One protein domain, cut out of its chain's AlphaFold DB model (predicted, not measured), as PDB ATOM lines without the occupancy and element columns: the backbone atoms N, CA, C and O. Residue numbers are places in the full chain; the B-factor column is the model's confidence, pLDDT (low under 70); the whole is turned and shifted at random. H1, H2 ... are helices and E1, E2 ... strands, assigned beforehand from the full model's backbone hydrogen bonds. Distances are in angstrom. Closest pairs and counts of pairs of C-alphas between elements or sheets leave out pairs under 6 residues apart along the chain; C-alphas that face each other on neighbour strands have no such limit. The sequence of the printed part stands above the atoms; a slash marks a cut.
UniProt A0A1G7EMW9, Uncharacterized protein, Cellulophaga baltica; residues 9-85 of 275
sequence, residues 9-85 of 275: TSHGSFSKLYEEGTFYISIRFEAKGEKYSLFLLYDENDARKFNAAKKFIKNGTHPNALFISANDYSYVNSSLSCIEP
ATOM      1  N   THR A   9      21.174  19.612  21.495       87.62
ATOM      2  CA  THR A   9      22.072  19.372  20.367       87.62
ATOM      3  C   THR A   9      23.058  18.284  20.759       87.62
ATOM      4  O   THR A   9      23.820  18.448  21.708       87.62
ATOM      5  N   SER A  10      23.035  17.151  20.057       88.56
ATOM      6  CA  SER A  10      24.007  16.076  20.280       88.56
ATOM      7  C   SER A  10      25.366  16.445  19.689       88.56
ATOM      8  O   SER A  10      25.453  16.901  18.550       88.56
ATOM      9  N   HIS A  11      26.427  16.192  20.447       84.81
ATOM     10  CA  HIS A  11      27.826  16.317  20.032       84.81
ATOM     11  C   HIS A  11      28.531  14.948  19.966       84.81
ATOM     12  O   HIS A  11      29.764  14.881  19.905       84.81
ATOM     13  N   GLY A  12      27.750  13.859  19.985       85.25
ATOM     14  CA  GLY A  12      28.235  12.482  19.890       85.25
ATOM     15  C   GLY A  12      29.055  12.028  21.099       85.25
ATOM     16  O   GLY A  12      29.086  12.686  22.141       85.25
ATOM     17  N   SER A  13      29.724  10.887  20.960       87.06
ATOM     18  CA  SER A  13      30.652  10.377  21.968       87.06
ATOM     19  C   SER A  13      31.966  11.170  21.984       87.06
ATOM     20  O   SER A  13      32.240  12.027  21.134       87.06
ATOM     21  N   PHE A  14      32.786  10.914  22.997       88.56
ATOM     22  CA  PHE A  14      34.153  11.410  23.078       88.56
ATOM     23  C   PHE A  14      35.068  10.315  23.577       88.56
ATOM     24  O   PHE A  14      34.765   9.651  24.561       88.56
ATOM     25  N   SER A  15      36.216  10.183  22.933       89.81
ATOM     26  CA  SER A  15      37.280   9.305  23.378       89.81
ATOM     27  C   SER A  15      38.597  10.059  23.343       89.81
ATOM     28  O   SER A  15      38.846  10.850  22.429       89.81
ATOM     29  N   LYS A  16      39.437   9.813  24.346       91.06
ATOM     30  CA  LYS A  16      40.783  10.367  24.420       91.06
ATOM     31  C   LYS A  16      41.795   9.306  24.809       91.06
ATOM     32  O   LYS A  16      41.564   8.561  25.760       91.06
ATOM     33  N   LEU A  17      42.905   9.265  24.076       92.50
ATOM     34  CA  LEU A  17      43.977   8.309  24.293       92.50
ATOM     35  C   LEU A  17      45.015   8.888  25.258       92.50
ATOM     36  O   LEU A  17      45.508  10.001  25.072       92.50
ATOM     37  N   TYR A  18      45.351   8.112  26.278       91.06
ATOM     38  CA  TYR A  18      46.385   8.394  27.265       91.06
ATOM     39  C   TYR A  18      47.435   7.283  27.247       91.06
ATOM     40  O   TYR A  18      47.267   6.245  26.602       91.06
ATOM     41  N   GLU A  19      48.537   7.488  27.962       89.25
ATOM     42  CA  GLU A  19      49.601   6.488  28.046       89.25
ATOM     43  C   GLU A  19      49.118   5.187  28.715       89.25
ATOM     44  O   GLU A  19      49.554   4.091  28.347       89.25
ATOM     45  N   GLU A  20      48.208   5.312  29.681       90.25
ATOM     46  CA  GLU A  20      47.681   4.232  30.516       90.25
ATOM     47  C   GLU A  20      46.448   3.550  29.916       90.25
ATOM     48  O   GLU A  20      46.112   2.438  30.311       90.25
ATOM     49  N   GLY A  21      45.777   4.188  28.954       91.62
ATOM     50  CA  GLY A  21      44.560   3.651  28.357       91.62
ATOM     51  C   GLY A  21      43.728   4.711  27.654       91.62
ATOM     52  O   GLY A  21      44.241   5.707  27.150       91.62
ATOM     53  N   THR A  22      42.419   4.503  27.621       92.25
ATOM     54  CA  THR A  22      41.453   5.379  26.964       92.25
ATOM     55  C   THR A  22      40.468   5.938  27.979       92.25
ATOM     56  O   THR A  22      39.970   5.228  28.846       92.25
ATOM     57  N   PHE A  23      40.157   7.222  27.854       92.62
ATOM     58  CA  PHE A  23      39.010   7.830  28.513       92.62
ATOM     59  C   PHE A  23      37.847   7.903  27.528       92.62
ATOM     60  O   PHE A  23      38.036   8.409  26.421       92.62
ATOM     61  N   TYR A  24      36.658   7.452  27.929       90.25
ATOM     62  CA  TYR A  24      35.471   7.443  27.077       90.25
ATOM     63  C   TYR A  24      34.282   8.146  27.741       90.25
ATOM     64  O   TYR A  24      34.038   8.011  28.939       90.25
ATOM     65  N   ILE A  25      33.529   8.894  26.937       89.19
ATOM     66  CA  ILE A  25      32.241   9.488  27.288       89.19
ATOM     67  C   ILE A  25      31.236   9.053  26.226       89.19
ATOM     68  O   ILE A  25      31.417   9.343  25.040       89.19
ATOM     69  N   SER A  26      30.152   8.414  26.664       83.44
ATOM     70  CA  SER A  26      29.141   7.843  25.773       83.44
ATOM     71  C   SER A  26      28.425   8.898  24.944       83.44
ATOM     72  O   SER A  26      28.288   8.740  23.733       83.44
ATOM     73  N   ILE A  27      27.957   9.972  25.584       89.31
ATOM     74  CA  ILE A  27      27.204  11.029  24.908       89.31
ATOM     75  C   ILE A  27      27.627  12.380  25.468       89.31
ATOM     76  O   ILE A  27      27.684  12.589  26.677       89.31
ATOM     77  N   ARG A  28      27.875  13.324  24.570       92.50
ATOM     78  CA  ARG A  28      27.991  14.743  24.871       92.50
ATOM     79  C   ARG A  28      26.866  15.480  24.184       92.50
ATOM     80  O   ARG A  28      26.533  15.174  23.040       92.50
ATOM     81  N   PHE A  29      26.298  16.457  24.864       90.00
ATOM     82  CA  PHE A  29      25.233  17.262  24.292       90.00
ATOM     83  C   PHE A  29      25.198  18.653  24.911       90.00
ATOM     84  O   PHE A  29      25.758  18.890  25.981       90.00
ATOM     85  N   GLU A  30      24.527  19.567  24.228       91.25
ATOM     86  CA  GLU A  30      24.205  20.891  24.731       91.25
ATOM     87  C   GLU A  30      22.695  21.012  24.919       91.25
ATOM     88  O   GLU A  30      21.920  20.668  24.027       91.25
ATOM     89  N   ALA A  31      22.269  21.484  26.086       87.06
ATOM     90  CA  ALA A  31      20.871  21.756  26.384       87.06
ATOM     91  C   ALA A  31      20.780  23.033  27.219       87.06
ATOM     92  O   ALA A  31      21.545  23.216  28.161       87.06
ATOM     93  N   LYS A  32      19.847  23.926  26.868       87.94
ATOM     94  CA  LYS A  32      19.641  25.215  27.563       87.94
ATOM     95  C   LYS A  32      20.923  26.066  27.706       87.94
ATOM     96  O   LYS A  32      21.073  26.787  28.684       87.94
ATOM     97  N   GLY A  33      21.833  25.994  26.730       88.25
ATOM     98  CA  GLY A  33      23.105  26.733  26.732       88.25
ATOM     99  C   GLY A  33      24.209  26.119  27.601       88.25
ATOM    100  O   GLY A  33      25.294  26.687  27.700       88.25
ATOM    101  N   GLU A  34      23.966  24.956  28.209       90.31
ATOM    102  CA  GLU A  34      24.950  24.224  29.001       90.31
ATOM    103  C   GLU A  34      25.404  22.942  28.304       90.31
ATOM    104  O   GLU A  34      24.624  22.269  27.629       90.31
ATOM    105  N   LYS A  35      26.679  22.590  28.494       91.81
ATOM    106  CA  LYS A  35      27.332  21.455  27.832       91.81
ATOM    107  C   LYS A  35      27.565  20.310  28.804       91.81
ATOM    108  O   LYS A  35      28.328  20.443  29.763       91.81
ATOM    109  N   TYR A  36      26.966  19.168  28.496       92.50
ATOM    110  CA  TYR A  36      26.922  18.002  29.360       92.50
ATOM    111  C   TYR A  36      27.694  16.816  28.788       92.50
ATOM    112  O   TYR A  36      27.719  16.586  27.578       92.50
ATOM    113  N   SER A  37      28.282  16.043  29.696       92.94
ATOM    114  CA  SER A  37      28.837  14.713  29.455       92.94
ATOM    115  C   SER A  37      27.978  13.691  30.190       92.94
ATOM    116  O   SER A  37      27.862  13.742  31.414       92.94
ATOM    117  N   LEU A  38      27.378  12.769  29.449       91.19
ATOM    118  CA  LEU A  38      26.464  11.758  29.960       91.19
ATOM    119  C   LEU A  38      27.160  10.403  30.072       91.19
ATOM    120  O   LEU A  38      27.739   9.906  29.102       91.19
ATOM    121  N   PHE A  39      27.038   9.800  31.247       89.19
ATOM    122  CA  PHE A  39      27.555   8.477  31.570       89.19
ATOM    123  C   PHE A  39      26.397   7.497  31.777       89.19
ATOM    124  O   PHE A  39      25.344   7.859  32.297       89.19
ATOM    125  N   LEU A  40      26.588   6.250  31.363       90.38
ATOM    126  CA  LEU A  40      25.637   5.169  31.615       90.38
ATOM    127  C   LEU A  40      26.226   4.313  32.732       90.38
ATOM    128  O   LEU A  40      27.363   3.870  32.591       90.38
ATOM    129  N   LEU A  41      25.497   4.142  33.837       89.50
ATOM    130  CA  LEU A  41      25.974   3.365  34.982       89.50
ATOM    131  C   LEU A  41      25.150   2.095  35.117       89.50
ATOM    132  O   LEU A  41      23.942   2.159  35.371       89.50
ATOM    133  N   TYR A  42      25.817   0.956  34.988       90.50
ATOM    134  CA  TYR A  42      25.193  -0.351  35.131       90.50
ATOM    135  C   TYR A  42      25.445  -0.932  36.522       90.50
ATOM    136  O   TYR A  42      24.547  -1.557  37.084       90.50
ATOM    137  N   ASP A  43      26.604  -0.653  37.120       92.75
ATOM    138  CA  ASP A  43      27.006  -1.163  38.434       92.75
ATOM    139  C   ASP A  43      27.713  -0.112  39.323       92.75
ATOM    140  O   ASP A  43      27.906   1.052  38.955       92.75
ATOM    141  N   GLU A  44      28.114  -0.525  40.530       93.12
ATOM    142  CA  GLU A  44      28.886   0.328  41.439       93.12
ATOM    143  C   GLU A  44      30.257   0.734  40.879       93.12
ATOM    144  O   GLU A  44      30.761   1.806  41.223       93.12
ATOM    145  N   ASN A  45      30.901  -0.100  40.055       93.88
ATOM    146  CA  ASN A  45      32.200   0.241  39.479       93.88
ATOM    147  C   ASN A  45      32.053   1.401  38.500       93.88
ATOM    148  O   ASN A  45      32.868   2.324  38.541       93.88
ATOM    149  N   ASP A  46      30.996   1.414  37.692       91.38
ATOM    150  CA  ASP A  46      30.681   2.537  36.813       91.38
ATOM    151  C   ASP A  46      30.436   3.816  37.614       91.38
ATOM    152  O   ASP A  46      30.968   4.872  37.268       91.38
ATOM    153  N   ALA A  47      29.721   3.739  38.741       92.69
ATOM    154  CA  ALA A  47      29.535   4.888  39.630       92.69
ATOM    155  C   ALA A  47      30.867   5.413  40.203       92.69
ATOM    156  O   ALA A  47      31.115   6.626  40.242       92.69
ATOM    157  N   ARG A  48      31.789   4.515  40.572       94.75
ATOM    158  CA  ARG A  48      33.147   4.882  41.010       94.75
ATOM    159  C   ARG A  48      33.965   5.517  39.880       94.75
ATOM    160  O   ARG A  48      34.695   6.478  40.138       94.75
ATOM    161  N   LYS A  49      33.845   5.030  38.639       93.94
ATOM    162  CA  LYS A  49      34.476   5.634  37.449       93.94
ATOM    163  C   LYS A  49      33.893   7.014  37.158       93.94
ATOM    164  O   LYS A  49      34.648   7.956  36.931       93.94
ATOM    165  N   PHE A  50      32.573   7.173  37.240       92.88
ATOM    166  CA  PHE A  50      31.881   8.455  37.087       92.88
ATOM    167  C   PHE A  50      32.397   9.505  38.081       92.88
ATOM    168  O   PHE A  50      32.656  10.654  37.712       92.88
ATOM    169  N   ASN A  51      32.638   9.108  39.333       92.19
ATOM    170  CA  ASN A  51      33.228   9.990  40.339       92.19
ATOM    171  C   ASN A  51      34.629  10.496  39.969       92.19
ATOM    172  O   ASN A  51      34.935  11.666  40.217       92.19
ATOM    173  N   ALA A  52      35.468   9.657  39.355       93.31
ATOM    174  CA  ALA A  52      36.752  10.096  38.811       93.31
ATOM    175  C   ALA A  52      36.577  10.963  37.552       93.31
ATOM    176  O   ALA A  52      37.193  12.028  37.451       93.31
ATOM    177  N   ALA A  53      35.680  10.570  36.645       92.88
ATOM    178  CA  ALA A  53      35.407  11.269  35.393       92.88
ATOM    179  C   ALA A  53      34.956  12.721  35.619       92.88
ATOM    180  O   ALA A  53      35.420  13.612  34.912       92.88
ATOM    181  N   LYS A  54      34.150  12.991  36.659       91.06
ATOM    182  CA  LYS A  54      33.765  14.357  37.075       91.06
ATOM    183  C   LYS A  54      34.965  15.290  37.241       91.06
ATOM    184  O   LYS A  54      34.918  16.445  36.825       91.06
ATOM    185  N   LYS A  55      36.051  14.799  37.846       88.62
ATOM    186  CA  LYS A  55      37.286  15.581  38.021       88.62
ATOM    187  C   LYS A  55      38.009  15.760  36.687       88.62
ATOM    188  O   LYS A  55      38.527  16.838  36.417       88.62
ATOM    189  N   PHE A  56      37.994  14.717  35.864       88.44
ATOM    190  CA  PHE A  56      38.664  14.657  34.569       88.44
ATOM    191  C   PHE A  56      38.083  15.639  33.544       88.44
ATOM    192  O   PHE A  56      38.826  16.295  32.817       88.44
ATOM    193  N   ILE A  57      36.756  15.783  33.510       92.19
ATOM    194  CA  ILE A  57      36.068  16.620  32.517       92.19
ATOM    195  C   ILE A  57      35.866  18.069  32.959       92.19
ATOM    196  O   ILE A  57      35.468  18.889  32.136       92.19
ATOM    197  N   LYS A  58      36.134  18.402  34.228       90.06
ATOM    198  CA  LYS A  58      35.803  19.705  34.829       90.06
ATOM    199  C   LYS A  58      36.334  20.907  34.038       90.06
ATOM    200  O   LYS A  58      35.679  21.940  33.991       90.06
ATOM    201  N   ASN A  59      37.501  20.759  33.410       87.38
ATOM    202  CA  ASN A  59      38.145  21.808  32.610       87.38
ATOM    203  C   ASN A  59      38.013  21.566  31.092       87.38
ATOM    204  O   ASN A  59      38.732  22.168  30.299       87.38
ATOM    205  N   GLY A  60      37.158  20.625  30.688       87.25
ATOM    206  CA  GLY A  60      36.930  20.252  29.297       87.25
ATOM    207  C   GLY A  60      35.814  21.057  28.632       87.25
ATOM    208  O   GLY A  60      35.246  21.986  29.197       87.25
ATOM    209  N   THR A  61      35.465  20.664  27.407       91.50
ATOM    210  CA  THR A  61      34.415  21.331  26.616       91.50
ATOM    211  C   THR A  61      32.995  21.027  27.096       91.50
ATOM    212  O   THR A  61      32.080  21.773  26.761       91.50
ATOM    213  N   HIS A  62      32.810  19.936  27.845       92.81
ATOM    214  CA  HIS A  62      31.521  19.464  28.367       92.81
ATOM    215  C   HIS A  62      31.651  19.127  29.859       92.81
ATOM    216  O   HIS A  62      31.662  17.949  30.229       92.81
ATOM    217  N   PRO A  63      31.835  20.144  30.716       92.50
ATOM    218  CA  PRO A  63      32.245  19.946  32.104       92.50
ATOM    219  C   PRO A  63      31.130  19.409  33.009       92.50
ATOM    220  O   PRO A  63      31.419  18.881  34.084       92.50
ATOM    221  N   ASN A  64      29.866  19.516  32.588       91.81
ATOM    222  CA  ASN A  64      28.729  19.127  33.412       91.81
ATOM    223  C   ASN A  64      28.465  17.621  33.277       91.81
ATOM    224  O   ASN A  64      27.939  17.159  32.268       91.81
ATOM    225  N   ALA A  65      28.840  16.840  34.289       91.81
ATOM    226  CA  ALA A  65      28.618  15.396  34.287       91.81
ATOM    227  C   ALA A  65      27.174  15.052  34.681       91.81
ATOM    228  O   ALA A  65      26.698  15.498  35.724       91.81
ATOM    229  N   LEU A  66      26.524  14.204  33.891       91.44
ATOM    230  CA  LEU A  66      25.234  13.586  34.188       91.44
ATOM    231  C   LEU A  66      25.368  12.072  34.080       91.44
ATOM    232  O   LEU A  66      26.236  11.576  33.359       91.44
ATOM    233  N   PHE A  67      24.489  11.334  34.748       89.31
ATOM    234  CA  PHE A  67      24.411   9.894  34.559       89.31
ATOM    235  C   PHE A  67      22.974   9.402  34.418       89.31
ATOM    236  O   PHE A  67      22.040  10.037  34.906       89.31
ATOM    237  N   ILE A  68      22.822   8.265  33.743       88.69
ATOM    238  CA  ILE A  68      21.585   7.481  33.686       88.69
ATOM    239  C   ILE A  68      21.874   6.120  34.302       88.69
ATOM    240  O   ILE A  68      22.877   5.484  33.969       88.69
ATOM    241  N   SER A  69      20.983   5.671  35.180       87.81
ATOM    242  CA  SER A  69      21.012   4.322  35.729       87.81
ATOM    243  C   SER A  69      19.607   3.821  36.048       87.81
ATOM    244  O   SER A  69      18.694   4.618  36.258       87.81
ATOM    245  N   ALA A  70      19.458   2.498  36.080       87.56
ATOM    246  CA  ALA A  70      18.274   1.833  36.616       87.56
ATOM    247  C   ALA A  70      18.291   1.763  38.153       87.56
ATOM    248  O   ALA A  70      17.236   1.655  38.763       87.56
ATOM    249  N   ASN A  71      19.472   1.845  38.776       86.62
ATOM    250  CA  ASN A  71      19.642   1.777  40.226       86.62
ATOM    251  C   ASN A  71      20.120   3.126  40.775       86.62
ATOM    252  O   ASN A  71      20.814   3.884  40.093       86.62
ATOM    253  N   ASP A  72      19.802   3.412  42.035       86.81
ATOM    254  CA  ASP A  72      20.393   4.557  42.725       86.81
ATOM    255  C   ASP A  72      21.842   4.240  43.117       86.81
ATOM    256  O   ASP A  72      22.095   3.320  43.890       86.81
ATOM    257  N   TYR A  73      22.794   5.015  42.594       87.56
ATOM    258  CA  TYR A  73      24.216   4.939  42.944       87.56
ATOM    259  C   TYR A  73      24.729   6.209  43.640       87.56
ATOM    260  O   TYR A  73      25.938   6.398  43.785       87.56
ATOM    261  N   SER A  74      23.833   7.087  44.101       82.62
ATOM    262  CA  SER A  74      24.189   8.347  44.771       82.62
ATOM    263  C   SER A  74      24.997   8.148  46.061       82.62
ATOM    264  O   SER A  74      25.788   9.015  46.435       82.62
ATOM    265  N   TYR A  75      24.860   6.991  46.715       85.50
ATOM    266  CA  TYR A  75      25.616   6.629  47.917       85.50
ATOM    267  C   TYR A  75      27.081   6.250  47.636       85.50
ATOM    268  O   TYR A  75      27.898   6.191  48.565       85.50
ATOM    269  N   VAL A  76      27.442   5.977  46.377       89.00
ATOM    270  CA  VAL A  76      28.797   5.566  46.002       89.00
ATOM    271  C   VAL A  76      29.711   6.788  46.008       89.00
ATOM    272  O   VAL A  76      29.691   7.617  45.102       89.00
ATOM    273  N   ASN A  77      30.554   6.884  47.035       84.81
ATOM    274  CA  ASN A  77      31.463   8.020  47.235       84.81
ATOM    275  C   ASN A  77      32.926   7.725  46.866       84.81
ATOM    276  O   ASN A  77      33.743   8.642  46.771       84.81
ATOM    277  N   SER A  78      33.280   6.454  46.670       90.44
ATOM    278  CA  SER A  78      34.629   6.060  46.260       90.44
ATOM    279  C   SER A  78      34.866   6.329  44.770       90.44
ATOM    280  O   SER A  78      33.933   6.555  43.993       90.44
ATOM    281  N   SER A  79      36.139   6.334  44.370       89.31
ATOM    282  CA  SER A  79      36.553   6.545  42.982       89.31
ATOM    283  C   SER A  79      37.432   5.406  42.478       89.31
ATOM    284  O   SER A  79      38.366   5.000  43.168       89.31
ATOM    285  N   LEU A  80      37.160   4.955  41.256       91.69
ATOM    286  CA  LEU A  80      37.989   4.051  40.458       91.69
ATOM    287  C   LEU A  80      38.585   4.867  39.301       91.69
ATOM    288  O   LEU A  80      37.999   5.878  38.918       91.69
ATOM    289  N   SER A  81      39.722   4.449  38.736       92.00
ATOM    290  CA  SER A  81      40.233   5.054  37.497       92.00
ATOM    291  C   SER A  81      39.140   5.077  36.426       92.00
ATOM    292  O   SER A  81      38.516   4.054  36.167       92.00
ATOM    293  N   CYS A  82      38.925   6.237  35.802       91.25
ATOM    294  CA  CYS A  82      38.063   6.373  34.627       91.25
ATOM    295  C   CYS A  82      38.819   6.148  33.307       91.25
ATOM    296  O   CYS A  82      38.220   6.264  32.241       91.25
ATOM    297  N   ILE A  83      40.128   5.885  33.374       93.06
ATOM    298  CA  ILE A  83      40.923   5.426  32.236       93.06
ATOM    299  C   ILE A  83      40.810   3.909  32.178       93.06
ATOM    300  O   ILE A  83      41.176   3.229  33.142       93.06
ATOM    301  N   GLU A  84      40.304   3.409  31.059       90.44
ATOM    302  CA  GLU A  84      40.101   1.988  30.801       90.44
ATOM    303  C   GLU A  84      41.122   1.458  29.791       90.44
ATOM    304  O   GLU A  84      41.682   2.241  29.016       90.44
ATOM    305  N   PRO A  85      41.375   0.139  29.765       89.88
ATOM    306  CA  PRO A  85      42.148  -0.466  28.693       89.88
ATOM    307  C   PRO A  85      41.598  -0.061  27.322       89.88
ATOM    308  O   PRO A  85      40.389   0.034  27.116       89.88
TER     309      PRO A  85
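Overview. This is residues 9 to 85 of the 275 residues of an uncharacterized protein of Cellulophaga baltica (UniProt A0A1G7EMW9). A small, strongly twisted sheet of three strands, E3, E4 and E5, has one helix, H1, packed over one face, and a two-strand hairpin, E1 and E2, extends from the sheet where E2 runs on into E3. After E5, residues 69 to 85, with no named element, loop round H1 and come back to E2. The printed part has 77 residues, with one named helix and five named strands in the order E1, E2, E3, E4, H1, E5; the class is mixed, helices and strands. The larger sheet is mixed, in the order E3, E4, E5, and the smaller one is antiparallel. The whole is compact and rounded, with a radius of gyration of the C-alphas of 12.1 A and spans of 32 by 30 by 18 A.

Arrangement. E1, residues 14 to 17, and E2, residues 22 to 25, form an antiparallel hairpin; N 14 and O 25 are 2.9 A apart, within hydrogen-bond range. E2 runs on into E3, residues 27 to 31, across a break of 1 residue, at 39 degrees. E3 forms a second hairpin with E4, residues 34 to 40, antiparallel, with N 36 and O 29 at 2.8 A. E4 is the inner strand; E5, residues 64 to 68, is its parallel neighbour at the edge, with N 37 and O 64 at 2.8 A. Between E4 and E5 comes H1, residues 44 to 57, and the three make a strand-helix-strand unit, two parallel neighbour strands with a helix between them along the chain, with a right-handed crossover. H1 is on one face of the sheet, an arrangement of two layers, at a height over the sheet of 8.8 A. It lies over E5, and only just not over E4, on which 2 of its C-alphas fall; it runs along the strands, at 13 degrees to E5 on the local plane. The closest C-alphas of H1 and E5 are those of Lys 54 and Ala 65, 5.9 A apart. E2 and H1 are near each other, with 6 pairs of C-alphas within 10 A, while E1 and H1 are apart. In H1, 9 of 10 O i to N i+4 pairs are within hydrogen-bond range.

Along the chain. E1 begins at C-alpha 14, (34.153, 11.410, 23.078), and measures 10.4 A; E2 measures 10.1 A and E3 12.5 A. E4, the longest strand by residues, measures 19.2 A, and H1 19.9 A from C-alpha 44 at (28.886, 0.328, 41.439). E5 measures 13.7 A and ends at C-alpha 68, (21.585, 7.481, 33.686).

Size, cuts and confidence. The C-alphas farthest apart, those of Glu 19 and Lys 32, are 35.3 A apart. Two short pairings outside the named strands are antiparallel: residues 9 to 10 with 29 to 30 of E3, and residues 83 to 84 with 22 to 23 of E2. The link from H1 to E5 is short, the other links are tight, and the printed part has no cut. The mean pLDDT of the printed part is 90.1, and no printed residue is under 70.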